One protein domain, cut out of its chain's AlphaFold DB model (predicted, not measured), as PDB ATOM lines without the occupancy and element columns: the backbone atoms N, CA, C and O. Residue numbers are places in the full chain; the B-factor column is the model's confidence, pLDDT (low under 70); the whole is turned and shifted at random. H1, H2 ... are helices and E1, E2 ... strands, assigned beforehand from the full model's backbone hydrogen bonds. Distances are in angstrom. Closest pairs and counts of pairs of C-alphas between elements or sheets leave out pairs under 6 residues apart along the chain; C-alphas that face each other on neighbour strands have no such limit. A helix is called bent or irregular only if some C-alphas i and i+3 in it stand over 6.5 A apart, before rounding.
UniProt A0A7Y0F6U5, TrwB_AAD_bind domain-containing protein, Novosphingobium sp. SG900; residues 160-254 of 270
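What this domain is: This is residues 160 to 254 of the 270 residues of the protein "TrwB_AAD_bind domain-containing protein" of Novosphingobium sp. SG900 (UniProt A0A7Y0F6U5). A loose row of parts is strung out along one long axis, with the longest helix, H3, in its middle. The strand E1 of a small two-stranded hairpin packs on one side of H3 and the short helix H4 sits near its other side, while H1 makes one end of the row and a long unnamed tail, residues 231 to 254, makes the other; residues 192 to 198 stick out as a free loop. The printed part has 95 residues, with four named helices and two named strands in the order H1, E1, E2, H2, H3, H4, and E1 and E2 form one antiparallel sheet in the order E1 - E2. The class is mixed, helices and strands, although under half of the residues, 41 of 95, are in named elements. The whole is loose, with a radius of gyration of the C-alphas of 16.1 A, and elongated, with spans of 49 by 31 by 23 A.

Where its parts are: The printed part begins with H1, residues 160 to 164, 6.2 A from first to last C-alpha; C-alpha 160 stands at (47.378, 60.619, 32.995). E1 follows as residues 170 to 175, 12.1 A long, and E2 as residues 178 to 181, 9.3 A long. H2, residues 182 to 187, begins at the residue after E2 and measures 9.9 A. It is neither bent nor irregular, but only just: C-alphas 183 and 186 are 6.4 A apart. H3, residues 199 to 212, is 20.2 A long and runs from C-alpha 199 at (41.388, 39.057, 24.255) to C-alpha 212 at (33.828, 53.215, 11.971). H4, residues 225 to 230, is 8.8 A long and ends with C-alpha 230 at (31.099, 41.698, 11.301).

How they stand to each other: E1 and E2 are a hairpin, antiparallel neighbours with 136 degrees between their N-to-C directions. C-alphas 174 and 179 face each other at 4.5 A. Across the pair, N 171 and O 180 are within hydrogen-bond range at 2.9 A, and so are N 175 and O 178 at 3.0 A. H3 and E1 have 14 pairs of C-alphas within 8 A, the closest being those of Pro 172 and Gly 209, 4.7 A apart. E2 and H3 are apart. H2 and E1 have 6 such pairs, the closest being those of Gly 171 and Ser 182 at 4.1 A, while H2 and H3 are apart. H1 and E2 have 2 such pairs, with the C-alphas of Arg 162 and Val 178 closest at 6.5 A. H3 and H4 are close but not clearly touching: their closest C-alphas, those of Val 204 and Phe 226, are 7.3 A apart, and they run the same way at a shallow tilt of 19 degrees. Every O i to N i+4 pair is within hydrogen-bond range in H1 and H3; in H4 it is 1 of 2, and in H2 0 of 2, with 2 of 3 O i to N i+3 pairs within range.

The domain as a whole: The two C-alphas farthest apart, those of Gln 160 and Trp 252, are 51.4 A from each other. The printed part has no cut. The links from H1 to E1, E1 to E2 and E2 to H2 are tight; those from H2 to H3, 11 residues, and from H3 to H4, 12 residues, are long. Residues 192 to 198 stand free. After H4, the 24 residues 231 to 254 hold no named element. The mean pLDDT of the printed part is 91.2, and no printed residue is under 70.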
ATOM      1  N   GLN A 160      46.023  60.184  33.347       90.88
ATOM      2  CA  GLN A 160      47.378  60.619  32.995       90.88
ATOM      3  C   GLN A 160      47.735  60.197  31.568       90.88
ATOM      4  O   GLN A 160      48.206  61.036  30.806       90.88
ATOM      5  N   ILE A 161      47.416  58.959  31.176       90.88
ATOM      6  CA  ILE A 161      47.660  58.463  29.812       90.88
ATOM      7  C   ILE A 161      46.873  59.292  28.788       90.88
ATOM      8  O   ILE A 161      47.446  59.800  27.830       90.88
ATOM      9  N   ARG A 162      45.572  59.533  29.016       90.06
ATOM     10  CA  ARG A 162      44.757  60.388  28.129       90.06
ATOM     11  C   ARG A 162      45.289  61.816  28.021       90.06
ATOM     12  O   ARG A 162      45.141  62.440  26.976       90.06
ATOM     13  N   ARG A 163      45.863  62.353  29.102       91.38
ATOM     14  CA  ARG A 163      46.480  63.683  29.098       91.38
ATOM     15  C   ARG A 163      47.779  63.688  28.290       91.38
ATOM     16  O   ARG A 163      47.979  64.633  27.535       91.38
ATOM     17  N   ALA A 164      48.609  62.656  28.430       90.50
ATOM     18  CA  ALA A 164      49.849  62.508  27.672       90.50
ATOM     19  C   ALA A 164      49.573  62.391  26.166       90.50
ATOM     20  O   ALA A 164      50.163  63.113  25.375       90.50
ATOM     21  N   LEU A 165      48.579  61.586  25.785       91.19
ATOM     22  CA  LEU A 165      48.184  61.369  24.389       91.19
ATOM     23  C   LEU A 165      47.244  62.453  23.828       91.19
ATOM     24  O   LEU A 165      46.655  62.276  22.767       91.19
ATOM     25  N   ARG A 166      47.033  63.576  24.532       90.44
ATOM     26  CA  ARG A 166      46.029  64.582  24.132       90.44
ATOM     27  C   ARG A 166      46.362  65.267  22.805       90.44
ATOM     28  O   ARG A 166      45.438  65.686  22.112       90.44
ATOM     29  N   ARG A 167      47.652  65.451  22.514       92.31
ATOM     30  CA  ARG A 167      48.142  66.141  21.309       92.31
ATOM     31  C   ARG A 167      48.353  65.201  20.124       92.31
ATOM     32  O   ARG A 167      48.443  65.688  19.005       92.31
ATOM     33  N   GLU A 168      48.385  63.897  20.373       92.75
ATOM     34  CA  GLU A 168      48.589  62.894  19.336       92.75
ATOM     35  C   GLU A 168      47.354  62.744  18.449       92.75
ATOM     36  O   GLU A 168      46.206  62.837  18.910       92.75
ATOM     37  N   LYS A 169      47.587  62.465  17.165       91.81
ATOM     38  CA  LYS A 169      46.513  62.117  16.239       91.81
ATOM     39  C   LYS A 169      45.940  60.762  16.648       91.81
ATOM     40  O   LYS A 169      46.656  59.774  16.775       91.81
ATOM     41  N   LYS A 170      44.631  60.718  16.884       91.62
ATOM     42  CA  LYS A 170      43.937  59.499  17.311       91.62
ATOM     43  C   LYS A 170      43.748  58.576  16.111       91.62
ATOM     44  O   LYS A 170      43.322  59.048  15.061       91.62
ATOM     45  N   GLY A 171      44.056  57.296  16.288       90.12
ATOM     46  CA  GLY A 171      43.732  56.241  15.337       90.12
ATOM     47  C   GLY A 171      42.425  55.506  15.677       90.12
ATOM     48  O   GLY A 171      41.792  55.797  16.704       90.12
ATOM     49  N   PRO A 172      42.073  54.492  14.864       90.25
ATOM     50  CA  PRO A 172      40.825  53.728  14.983       90.25
ATOM     51  C   PRO A 172      40.800  52.813  16.208       90.25
ATOM     52  O   PRO A 172      39.740  52.409  16.690       90.25
ATOM     53  N   LEU A 173      41.971  52.444  16.726       93.31
ATOM     54  CA  LEU A 173      42.096  51.426  17.759       93.31
ATOM     55  C   LEU A 173      41.877  52.019  19.152       93.31
ATOM     56  O   LEU A 173      42.365  53.097  19.492       93.31
ATOM     57  N   ARG A 174      41.163  51.277  20.003       90.12
ATOM     58  CA  ARG A 174      40.913  51.653  21.400       90.12
ATOM     59  C   ARG A 174      41.230  50.503  22.341       90.12
ATOM     60  O   ARG A 174      40.594  49.453  22.281       90.12
ATOM     61  N   ILE A 175      42.143  50.737  23.279       89.31
ATOM     62  CA  ILE A 175      42.545  49.763  24.302       89.31
ATOM     63  C   ILE A 175      42.161  50.330  25.666       89.31
ATOM     64  O   ILE A 175      42.536  51.448  26.007       89.31
ATOM     65  N   GLY A 176      41.336  49.609  26.433       84.81
ATOM     66  CA  GLY A 176      40.914  50.064  27.769       84.81
ATOM     67  C   GLY A 176      40.212  51.435  27.791       84.81
ATOM     68  O   GLY A 176      40.280  52.150  28.786       84.81
ATOM     69  N   GLY A 177      39.568  51.841  26.690       85.38
ATOM     70  CA  GLY A 177      38.932  53.161  26.577       85.38
ATOM     71  C   GLY A 177      39.915  54.324  26.383       85.38
ATOM     72  O   GLY A 177      39.560  55.477  26.657       85.38
ATOM     73  N   VAL A 178      41.137  54.035  25.938       90.62
ATOM     74  CA  VAL A 178      42.136  55.010  25.489       90.62
ATOM     75  C   VAL A 178      42.331  54.834  23.977       90.62
ATOM     76  O   VAL A 178      42.549  53.702  23.540       90.62
ATOM     77  N   PRO A 179      42.204  55.903  23.167       90.75
ATOM     78  CA  PRO A 179      42.515  55.833  21.743       90.75
ATOM     79  C   PRO A 179      44.020  55.644  21.551       90.75
ATOM     80  O   PRO A 179      44.814  56.353  22.171       90.75
ATOM     81  N   VAL A 180      44.394  54.690  20.705       93.00
ATOM     82  CA  VAL A 180      45.781  54.476  20.295       93.00
ATOM     83  C   VAL A 180      46.131  55.543  19.249       93.00
ATOM     84  O   VAL A 180      45.331  55.765  18.336       93.00
ATOM     85  N   PRO A 181      47.266  56.247  19.381       93.94
ATOM     86  CA  PRO A 181      47.765  57.145  18.344       93.94
ATOM     87  C   PRO A 181      47.898  56.463  16.981       93.94
ATOM     88  O   PRO A 181      48.260  55.290  16.918       93.94
ATOM     89  N   SER A 182      47.630  57.196  15.898       91.38
ATOM     90  CA  SER A 182      47.721  56.665  14.527       91.38
ATOM     91  C   SER A 182      49.102  56.115  14.196       91.38
ATOM     92  O   SER A 182      49.215  55.138  13.466       91.38
ATOM     93  N   ASP A 183      50.141  56.719  14.760       90.50
ATOM     94  CA  ASP A 183      51.529  56.405  14.426       90.50
ATOM     95  C   ASP A 183      51.943  55.031  14.976       90.50
ATOM     96  O   ASP A 183      52.768  54.343  14.386       90.50
ATOM     97  N   PHE A 184      51.280  54.566  16.043       90.38
ATOM     98  CA  PHE A 184      51.493  53.230  16.604       90.38
ATOM     99  C   PHE A 184      50.686  52.133  15.893       90.38
ATOM    100  O   PHE A 184      50.881  50.953  16.169       90.38
ATOM    101  N   GLU A 185      49.774  52.477  14.978       88.31
ATOM    102  CA  GLU A 185      48.986  51.485  14.231       88.31
ATOM    103  C   GLU A 185      49.881  50.605  13.344       88.31
ATOM    104  O   GLU A 185      49.632  49.407  13.204       88.31
ATOM    105  N   THR A 186      50.955  51.177  12.794       88.44
ATOM    106  CA  THR A 186      51.902  50.481  11.909       88.44
ATOM    107  C   THR A 186      52.986  49.696  12.645       88.44
ATOM    108  O   THR A 186      53.712  48.944  12.005       88.44
ATOM    109  N   GLU A 187      53.099  49.829  13.969       90.44
ATOM    110  CA  GLU A 187      54.122  49.130  14.768       90.44
ATOM    111  C   GLU A 187      53.714  47.704  15.178       90.44
ATOM    112  O   GLU A 187      54.491  46.986  15.807       90.44
ATOM    113  N   HIS A 188      52.515  47.274  14.775       90.44
ATOM    114  CA  HIS A 188      51.867  46.032  15.194       90.44
ATOM    115  C   HIS A 188      51.546  45.983  16.699       90.44
ATOM    116  O   HIS A 188      52.139  46.649  17.543       90.44
ATOM    117  N   LEU A 189      50.549  45.173  17.054       91.06
ATOM    118  CA  LEU A 189      50.071  45.033  18.428       91.06
ATOM    119  C   LEU A 189      50.084  43.567  18.832       91.06
ATOM    120  O   LEU A 189      49.473  42.725  18.173       91.06
ATOM    121  N   LEU A 190      50.724  43.276  19.961       93.44
ATOM    122  CA  LEU A 190      50.696  41.961  20.583       93.44
ATOM    123  C   LEU A 190      49.716  41.965  21.762       93.44
ATOM    124  O   LEU A 190      49.916  42.669  22.751       93.44
ATOM    125  N   ILE A 191      48.657  41.156  21.674       92.06
ATOM    126  CA  ILE A 191      47.688  40.965  22.760       92.06
ATOM    127  C   ILE A 191      47.946  39.609  23.422       92.06
ATOM    128  O   ILE A 191      47.597  38.563  22.877       92.06
ATOM    129  N   CYS A 192      48.501  39.624  24.634       93.19
ATOM    130  CA  CYS A 192      48.768  38.420  25.425       93.19
ATOM    131  C   CYS A 192      47.839  38.313  26.641       93.19
ATOM    132  O   CYS A 192      47.491  39.307  27.273       93.19
ATOM    133  N   GLY A 193      47.453  37.087  26.994       91.88
ATOM    134  CA  GLY A 193      46.657  36.800  28.188       91.88
ATOM    135  C   GLY A 193      46.154  35.358  28.215       91.88
ATOM    136  O   GLY A 193      46.067  34.714  27.168       91.88
ATOM    137  N   ALA A 194      45.797  34.853  29.395       94.38
ATOM    138  CA  ALA A 194      45.230  33.513  29.567       94.38
ATOM    139  C   ALA A 194      43.861  33.358  28.854       94.38
ATOM    140  O   ALA A 194      43.242  34.353  28.446       94.38
ATOM    141  N   PRO A 195      43.362  32.130  28.631       91.88
ATOM    142  CA  PRO A 195      41.975  31.924  28.214       91.88
ATOM    143  C   PRO A 195      40.999  32.664  29.147       91.88
ATOM    144  O   PRO A 195      41.228  32.749  30.349       91.88
ATOM    145  N   GLY A 196      39.946  33.268  28.591       90.31
ATOM    146  CA  GLY A 196      38.954  34.019  29.374       90.31
ATOM    147  C   GLY A 196      39.334  35.454  29.778       90.31
ATOM    148  O   GLY A 196      38.466  36.189  30.233       90.31
ATOM    149  N   THR A 197      40.562  35.936  29.535       91.50
ATOM    150  CA  THR A 197      40.977  37.308  29.930       91.50
ATOM    151  C   THR A 197      40.454  38.432  29.024       91.50
ATOM    152  O   THR A 197      40.886  39.578  29.134       91.50
ATOM    153  N   GLY A 198      39.546  38.130  28.091       90.31
ATOM    154  CA  GLY A 198      38.900  39.139  27.246       90.31
ATOM    155  C   GLY A 198      39.661  39.554  25.980       90.31
ATOM    156  O   GLY A 198      39.295  40.563  25.379       90.31
ATOM    157  N   LYS A 199      40.661  38.786  25.519       93.06
ATOM    158  CA  LYS A 199      41.388  39.057  24.255       93.06
ATOM    159  C   LYS A 199      40.442  39.253  23.062       93.06
ATOM    160  O   LYS A 199      40.526  40.261  22.369       93.06
ATOM    161  N   THR A 200      39.478  38.346  22.888       92.25
ATOM    162  CA  THR A 200      38.461  38.430  21.827       92.25
ATOM    163  C   THR A 200      37.635  39.712  21.931       92.25
ATOM    164  O   THR A 200      37.395  40.367  20.925       92.25
ATOM    165  N   ASN A 201      37.265  40.140  23.146       92.56
ATOM    166  CA  ASN A 201      36.518  41.387  23.354       92.56
ATOM    167  C   ASN A 201      37.328  42.631  22.967       92.56
ATOM    168  O   ASN A 201      36.751  43.605  22.483       92.56
ATOM    169  N   ILE A 202      38.647  42.615  23.169       93.50
ATOM    170  CA  ILE A 202      39.527  43.700  22.721       93.50
ATOM    171  C   ILE A 202      39.565  43.740  21.187       93.50
ATOM    172  O   ILE A 202      39.353  44.807  20.617       93.50
ATOM    173  N   ILE A 203      39.739  42.590  20.526       93.62
ATOM    174  CA  ILE A 203      39.769  42.502  19.054       93.62
ATOM    175  C   ILE A 203      38.439  42.964  18.444       93.62
ATOM    176  O   ILE A 203      38.445  43.751  17.505       93.62
ATOM    177  N   VAL A 204      37.293  42.570  19.014       94.25
ATOM    178  CA  VAL A 204      35.969  43.049  18.570       94.25
ATOM    179  C   VAL A 204      35.894  44.582  18.604       94.25
ATOM    180  O   VAL A 204      35.439  45.196  17.645       94.25
ATOM    181  N   LYS A 205      36.374  45.222  19.679       93.75
ATOM    182  CA  LYS A 205      36.387  46.693  19.781       93.75
ATOM    183  C   LYS A 205      37.341  47.342  18.778       93.75
ATOM    184  O   LYS A 205      37.032  48.413  18.266       93.75
ATOM    185  N   MET A 206      38.480  46.708  18.503       94.00
ATOM    186  CA  MET A 206      39.424  47.166  17.482       94.00
ATOM    187  C   MET A 206      38.811  47.094  16.079       94.00
ATOM    188  O   MET A 206      38.840  48.089  15.365       94.00
ATOM    189  N   LEU A 207      38.193  45.966  15.711       95.00
ATOM    190  CA  LEU A 207      37.528  45.793  14.414       95.00
ATOM    191  C   LEU A 207      36.360  46.766  14.223       95.00
ATOM    192  O   LEU A 207      36.192  47.306  13.131       95.00
ATOM    193  N   ALA A 208      35.590  47.035  15.281       94.25
ATOM    194  CA  ALA A 208      34.554  48.062  15.255       94.25
ATOM    195  C   ALA A 208      35.142  49.453  14.962       94.25
ATOM    196  O   ALA A 208      34.666  50.132  14.063       94.25
ATOM    197  N   GLY A 209      36.230  49.841  15.638       93.62
ATOM    198  CA  GLY A 209      36.889  51.128  15.387       93.62
ATOM    199  C   GLY A 209      37.477  51.256  13.976       93.62
ATOM    200  O   GLY A 209      37.334  52.296  13.341       93.62
ATOM    201  N   ILE A 210      38.078  50.183  13.446       94.44
ATOM    202  CA  ILE A 210      38.558  50.127  12.052       94.44
ATOM    203  C   ILE A 210      37.393  50.354  11.079       94.44
ATOM    204  O   ILE A 210      37.525  51.112  10.118       94.44
ATOM    205  N   ARG A 211      36.244  49.718  11.339       94.31
ATOM    206  CA  ARG A 211      35.029  49.862  10.533       94.31
ATOM    207  C   ARG A 211      34.449  51.270  10.590       94.31
ATOM    208  O   ARG A 211      34.080  51.788   9.541       94.31
ATOM    209  N   ASP A 212      34.374  51.867  11.774       93.88
ATOM    210  CA  ASP A 212      33.828  53.215  11.971       93.88
ATOM    211  C   ASP A 212      34.639  54.272  11.201       93.88
ATOM    212  O   ASP A 212      34.080  55.243  10.700       93.88
ATOM    213  N   GLU A 213      35.950  54.059  11.045       91.81
ATOM    214  CA  GLU A 213      36.824  54.905  10.222       91.81
ATOM    215  C   GLU A 213      36.853  54.516   8.732       91.81
ATOM    216  O   GLU A 213      37.594  55.114   7.951       91.81
ATOM    217  N   GLY A 214      36.072  53.515   8.307       92.69
ATOM    218  CA  GLY A 214      36.014  53.065   6.912       92.69
ATOM    219  C   GLY A 214      37.289  52.368   6.420       92.69
ATOM    220  O   GLY A 214      37.508  52.260   5.211       92.69
ATOM    221  N   LYS A 215      38.142  51.892   7.334       93.25
ATOM    222  CA  LYS A 215      39.374  51.175   6.997       93.25
ATOM    223  C   LYS A 215      39.101  49.698   6.701       93.25
ATOM    224  O   LYS A 215      38.094  49.123   7.113       93.25
ATOM    225  N   ARG A 216      40.027  49.068   5.975       94.19
ATOM    226  CA  ARG A 216      39.973  47.639   5.628       94.19
ATOM    227  C   ARG A 216      40.764  46.817   6.643       94.19
ATOM    228  O   ARG A 216      41.805  47.260   7.115       94.19
ATOM    229  N   ALA A 217      40.290  45.610   6.929       94.94
ATOM    230  CA  ALA A 217      41.006  44.626   7.733       94.94
ATOM    231  C   ALA A 217      40.920  43.249   7.075       94.94
ATOM    232  O   ALA A 217      39.892  42.895   6.501       94.94
ATOM    233  N   ILE A 218      41.997  42.477   7.201       95.44
ATOM    234  CA  ILE A 218      42.014  41.042   6.915       95.44
ATOM    235  C   ILE A 218      41.981  40.346   8.270       95.44
ATOM    236  O   ILE A 218      42.811  40.629   9.133       95.44
ATOM    237  N   VAL A 219      40.997  39.473   8.473       95.50
ATOM    238  CA  VAL A 219      40.773  38.811   9.759       95.50
ATOM    239  C   VAL A 219      40.897  37.311   9.572       95.50
ATOM    240  O   VAL A 219      40.122  36.706   8.837       95.50
ATOM    241  N   TYR A 220      41.866  36.717  10.261       94.56
ATOM    242  CA  TYR A 220      41.978  35.272  10.375       94.56
ATOM    243  C   TYR A 220      41.106  34.795  11.540       94.56
ATOM    244  O   TYR A 220      41.403  35.078  12.702       94.56
ATOM    245  N   ASP A 221      40.001  34.121  11.225       94.38
ATOM    246  CA  ASP A 221      38.966  33.748  12.190       94.38
ATOM    247  C   ASP A 221      38.719  32.238  12.194       94.38
ATOM    248  O   ASP A 221      37.865  31.722  11.478       94.38
ATOM    249  N   THR A 222      39.463  31.517  13.028       88.44
ATOM    250  CA  THR A 222      39.330  30.057  13.148       88.44
ATOM    251  C   THR A 222      38.047  29.621  13.849       88.44
ATOM    252  O   THR A 222      37.631  28.479  13.696       88.44
ATOM    253  N   ALA A 223      37.440  30.497  14.654       88.56
ATOM    254  CA  ALA A 223      36.260  30.181  15.458       88.56
ATOM    255  C   ALA A 223      34.951  30.697  14.836       88.56
ATOM    256  O   ALA A 223      33.883  30.453  15.390       88.56
ATOM    257  N   GLY A 224      35.021  31.458  13.739       89.62
ATOM    258  CA  GLY A 224      33.867  32.105  13.103       89.62
ATOM    259  C   GLY A 224      33.248  33.256  13.913       89.62
ATOM    260  O   GLY A 224      32.221  33.805  13.518       89.62
ATOM    261  N   THR A 225      33.859  33.646  15.039       91.62
ATOM    262  CA  THR A 225      33.304  34.637  15.979       91.62
ATOM    263  C   THR A 225      33.253  36.047  15.389       91.62
ATOM    264  O   THR A 225      32.387  36.850  15.739       91.62
ATOM    265  N   PHE A 226      34.213  36.396  14.536       95.25
ATOM    266  CA  PHE A 226      34.280  37.700  13.887       95.25
ATOM    267  C   PHE A 226      33.441  37.721  12.616       95.25
ATOM    268  O   PHE A 226      32.779  38.727  12.367       95.25
ATOM    269  N   VAL A 227      33.409  36.617  11.863       94.44
ATOM    270  CA  VAL A 227      32.512  36.457  10.712       94.44
ATOM    271  C   VAL A 227      31.064  36.662  11.152       94.44
ATOM    272  O   VAL A 227      30.387  37.512  10.587       94.44
ATOM    273  N   GLU A 228      30.612  35.990  12.213       93.12
ATOM    274  CA  GLU A 228      29.248  36.143  12.740       93.12
ATOM    275  C   GLU A 228      28.897  37.603  13.085       93.12
ATOM    276  O   GLU A 228      27.795  38.069  12.805       93.12
ATOM    277  N   LYS A 229      29.841  38.349  13.671       93.81
ATOM    278  CA  LYS A 229      29.596  39.713  14.170       93.81
ATOM    279  C   LYS A 229      29.739  40.801  13.119       93.81
ATOM    280  O   LYS A 229      29.096  41.844  13.227       93.81
ATOM    281  N   PHE A 230      30.650  40.619  12.171       94.94
ATOM    282  CA  PHE A 230      31.099  41.698  11.301       94.94
ATOM    283  C   PHE A 230      30.811  41.441   9.823       94.94
ATOM    284  O   PHE A 230      30.689  42.426   9.098       94.94
ATOM    285  N   TYR A 231      30.677  40.200   9.358       95.06
ATOM    286  CA  TYR A 231      30.529  39.916   7.929       95.06
ATOM    287  C   TYR A 231      29.259  40.535   7.329       95.06
ATOM    288  O   TYR A 231      28.154  40.336   7.834       95.06
ATOM    289  N   ARG A 232      29.416  41.260   6.217       94.50
ATOM    290  CA  ARG A 232      28.317  41.828   5.428       94.50
ATOM    291  C   ARG A 232      28.259  41.160   4.050       94.50
ATOM    292  O   ARG A 232      29.172  41.378   3.245       94.50
ATOM    293  N   PRO A 233      27.196  40.389   3.748       92.88
ATOM    294  CA  PRO A 233      27.010  39.785   2.432       92.88
ATOM    295  C   PRO A 233      27.068  40.829   1.312       92.88
ATOM    296  O   PRO A 233      26.499  41.913   1.437       92.88
ATOM    297  N   GLY A 234      27.771  40.511   0.225       90.12
ATOM    298  CA  GLY A 234      27.916  41.391  -0.941       90.12
ATOM    299  C   GLY A 234      28.877  42.574  -0.760       90.12
ATOM    300  O   GLY A 234      29.154  43.266  -1.734       90.12
ATOM    301  N   ILE A 235      29.405  42.798   0.448       93.25
ATOM    302  CA  ILE A 235      30.388  43.855   0.732       93.25
ATOM    303  C   ILE A 235      31.731  43.245   1.138       93.25
ATOM    304  O   ILE A 235      32.767  43.622   0.595       93.25
ATOM    305  N   ASP A 236      31.720  42.321   2.100       95.50
ATOM    306  CA  ASP A 236      32.932  41.714   2.643       95.50
ATOM    307  C   ASP A 236      33.240  40.386   1.922       95.50
ATOM    308  O   ASP A 236      32.339  39.611   1.587       95.50
ATOM    309  N   THR A 237      34.522  40.096   1.690       94.25
ATOM    310  CA  THR A 237      34.974  38.837   1.077       94.25
ATOM    311  C   THR A 237      35.241  37.794   2.157       94.25
ATOM    312  O   THR A 237      36.049  38.024   3.056       94.25
ATOM    313  N   LEU A 238      34.585  36.637   2.057       94.69
ATOM    314  CA  LEU A 238      34.855  35.472   2.898       94.69
ATOM    315  C   LEU A 238      35.683  34.462   2.104       94.69
ATOM    316  O   LEU A 238      35.341  34.164   0.964       94.69
ATOM    317  N   LEU A 239      36.744  33.929   2.708       93.38
ATOM    318  CA  LEU A 239      37.545  32.841   2.149       93.38
ATOM    319  C   LEU A 239      37.490  31.649   3.104       93.38
ATOM    320  O   LEU A 239      38.206  31.606   4.102       93.38
ATOM    321  N   ASN A 240      36.600  30.706   2.812       92.56
ATOM    322  CA  ASN A 240      36.448  29.458   3.547       92.56
ATOM    323  C   ASN A 240      35.916  28.376   2.588       92.56
ATOM    324  O   ASN A 240      34.740  28.419   2.240       92.56
ATOM    325  N   PRO A 241      36.724  27.380   2.177       89.88
ATOM    326  CA  PRO A 241      36.316  26.389   1.175       89.88
ATOM    327  C   PRO A 241      35.115  25.528   1.597       89.88
ATOM    328  O   PRO A 241      34.521  24.859   0.758       89.88
ATOM    329  N   LEU A 242      34.759  25.535   2.886       90.38
ATOM    330  CA  LEU A 242      33.625  24.798   3.438       90.38
ATOM    331  C   LEU A 242      32.368  25.667   3.620       90.38
ATOM    332  O   LEU A 242      31.339  25.158   4.059       90.38
ATOM    333  N   ASP A 243      32.428  26.966   3.310       91.25
ATOM    334  CA  ASP A 243      31.298  27.891   3.417       91.25
ATOM    335  C   ASP A 243      30.763  28.251   2.028       91.25
ATOM    336  O   ASP A 243      31.497  28.749   1.173       91.25
ATOM    337  N   ALA A 244      29.462  28.060   1.810       91.19
ATOM    338  CA  ALA A 244      28.806  28.365   0.537       91.19
ATOM    339  C   ALA A 244      28.878  29.855   0.143       91.19
ATOM    340  O   ALA A 244      28.702  30.190  -1.025       91.19
ATOM    341  N   ARG A 245      29.131  30.757   1.101       92.94
ATOM    342  CA  ARG A 245      29.286  32.204   0.869       92.94
ATOM    343  C   ARG A 245      30.710  32.591   0.462       92.94
ATOM    344  O   ARG A 245      30.967  33.770   0.219       92.94
ATOM    345  N   SER A 246      31.646  31.641   0.472       91.94
ATOM    346  CA  SER A 246      33.046  31.908   0.166       91.94
ATOM    347  C   SER A 246      33.220  32.381  -1.268       91.94
ATOM    348  O   SER A 246      32.625  31.844  -2.200       91.94
ATOM    349  N   ALA A 247      34.102  33.356  -1.455       90.25
ATOM    350  CA  ALA A 247      34.563  33.715  -2.781       90.25
ATOM    351  C   ALA A 247      35.404  32.575  -3.376       90.25
ATOM    352  O   ALA A 247      36.121  31.864  -2.662       90.25
ATOM    353  N   HIS A 248      35.328  32.427  -4.697       87.12
ATOM    354  CA  HIS A 248      36.219  31.553  -5.447       87.12
ATOM    355  C   HIS A 248      37.577  32.233  -5.568       87.12
ATOM    356  O   HIS A 248      37.728  33.213  -6.297       87.12
ATOM    357  N   TRP A 249      38.560  31.721  -4.838       87.00
ATOM    358  CA  TRP A 249      39.920  32.234  -4.875       87.00
ATOM    359  C   TRP A 249      40.911  31.090  -5.019       87.00
ATOM    360  O   TRP A 249      40.718  29.996  -4.488       87.00
ATOM    361  N   SER A 250      41.975  31.359  -5.762       82.12
ATOM    362  CA  SER A 250      43.069  30.438  -5.998       82.12
ATOM    363  C   SER A 250      44.361  31.251  -5.990       82.12
ATOM    364  O   SER A 250      44.445  32.217  -6.754       82.12
ATOM    365  N   PRO A 251      45.381  30.865  -5.198       76.50
ATOM    366  CA  PRO A 251      46.662  31.571  -5.164       76.50
ATOM    367  C   PRO A 251      47.290  31.725  -6.553       76.50
ATOM    368  O   PRO A 251      47.979  32.701  -6.824       76.50
ATOM    369  N   TRP A 252      47.020  30.775  -7.456       75.38
ATOM    370  CA  TRP A 252      47.527  30.752  -8.829       75.38
ATOM    371  C   TRP A 252      47.032  31.919  -9.693       75.38
ATOM    372  O   TRP A 252      47.661  32.229 -10.701       75.38
ATOM    373  N   VAL A 253      45.918  32.554  -9.316       76.19
ATOM    374  CA  VAL A 253      45.324  33.683 -10.050       76.19
ATOM    375  C   VAL A 253      46.044  35.001  -9.740       76.19
ATOM    376  O   VAL A 253      46.089  35.879 -10.597       76.19
ATOM    377  N   ASP A 254      46.676  35.114  -8.569       74.06
ATOM    378  CA  ASP A 254      47.331  36.347  -8.106       74.06
ATOM    379  C   ASP A 254      48.826  36.428  -8.474       74.06
ATOM    380  O   ASP A 254      49.494  37.412  -8.160       74.06
TER     381      ASP A 254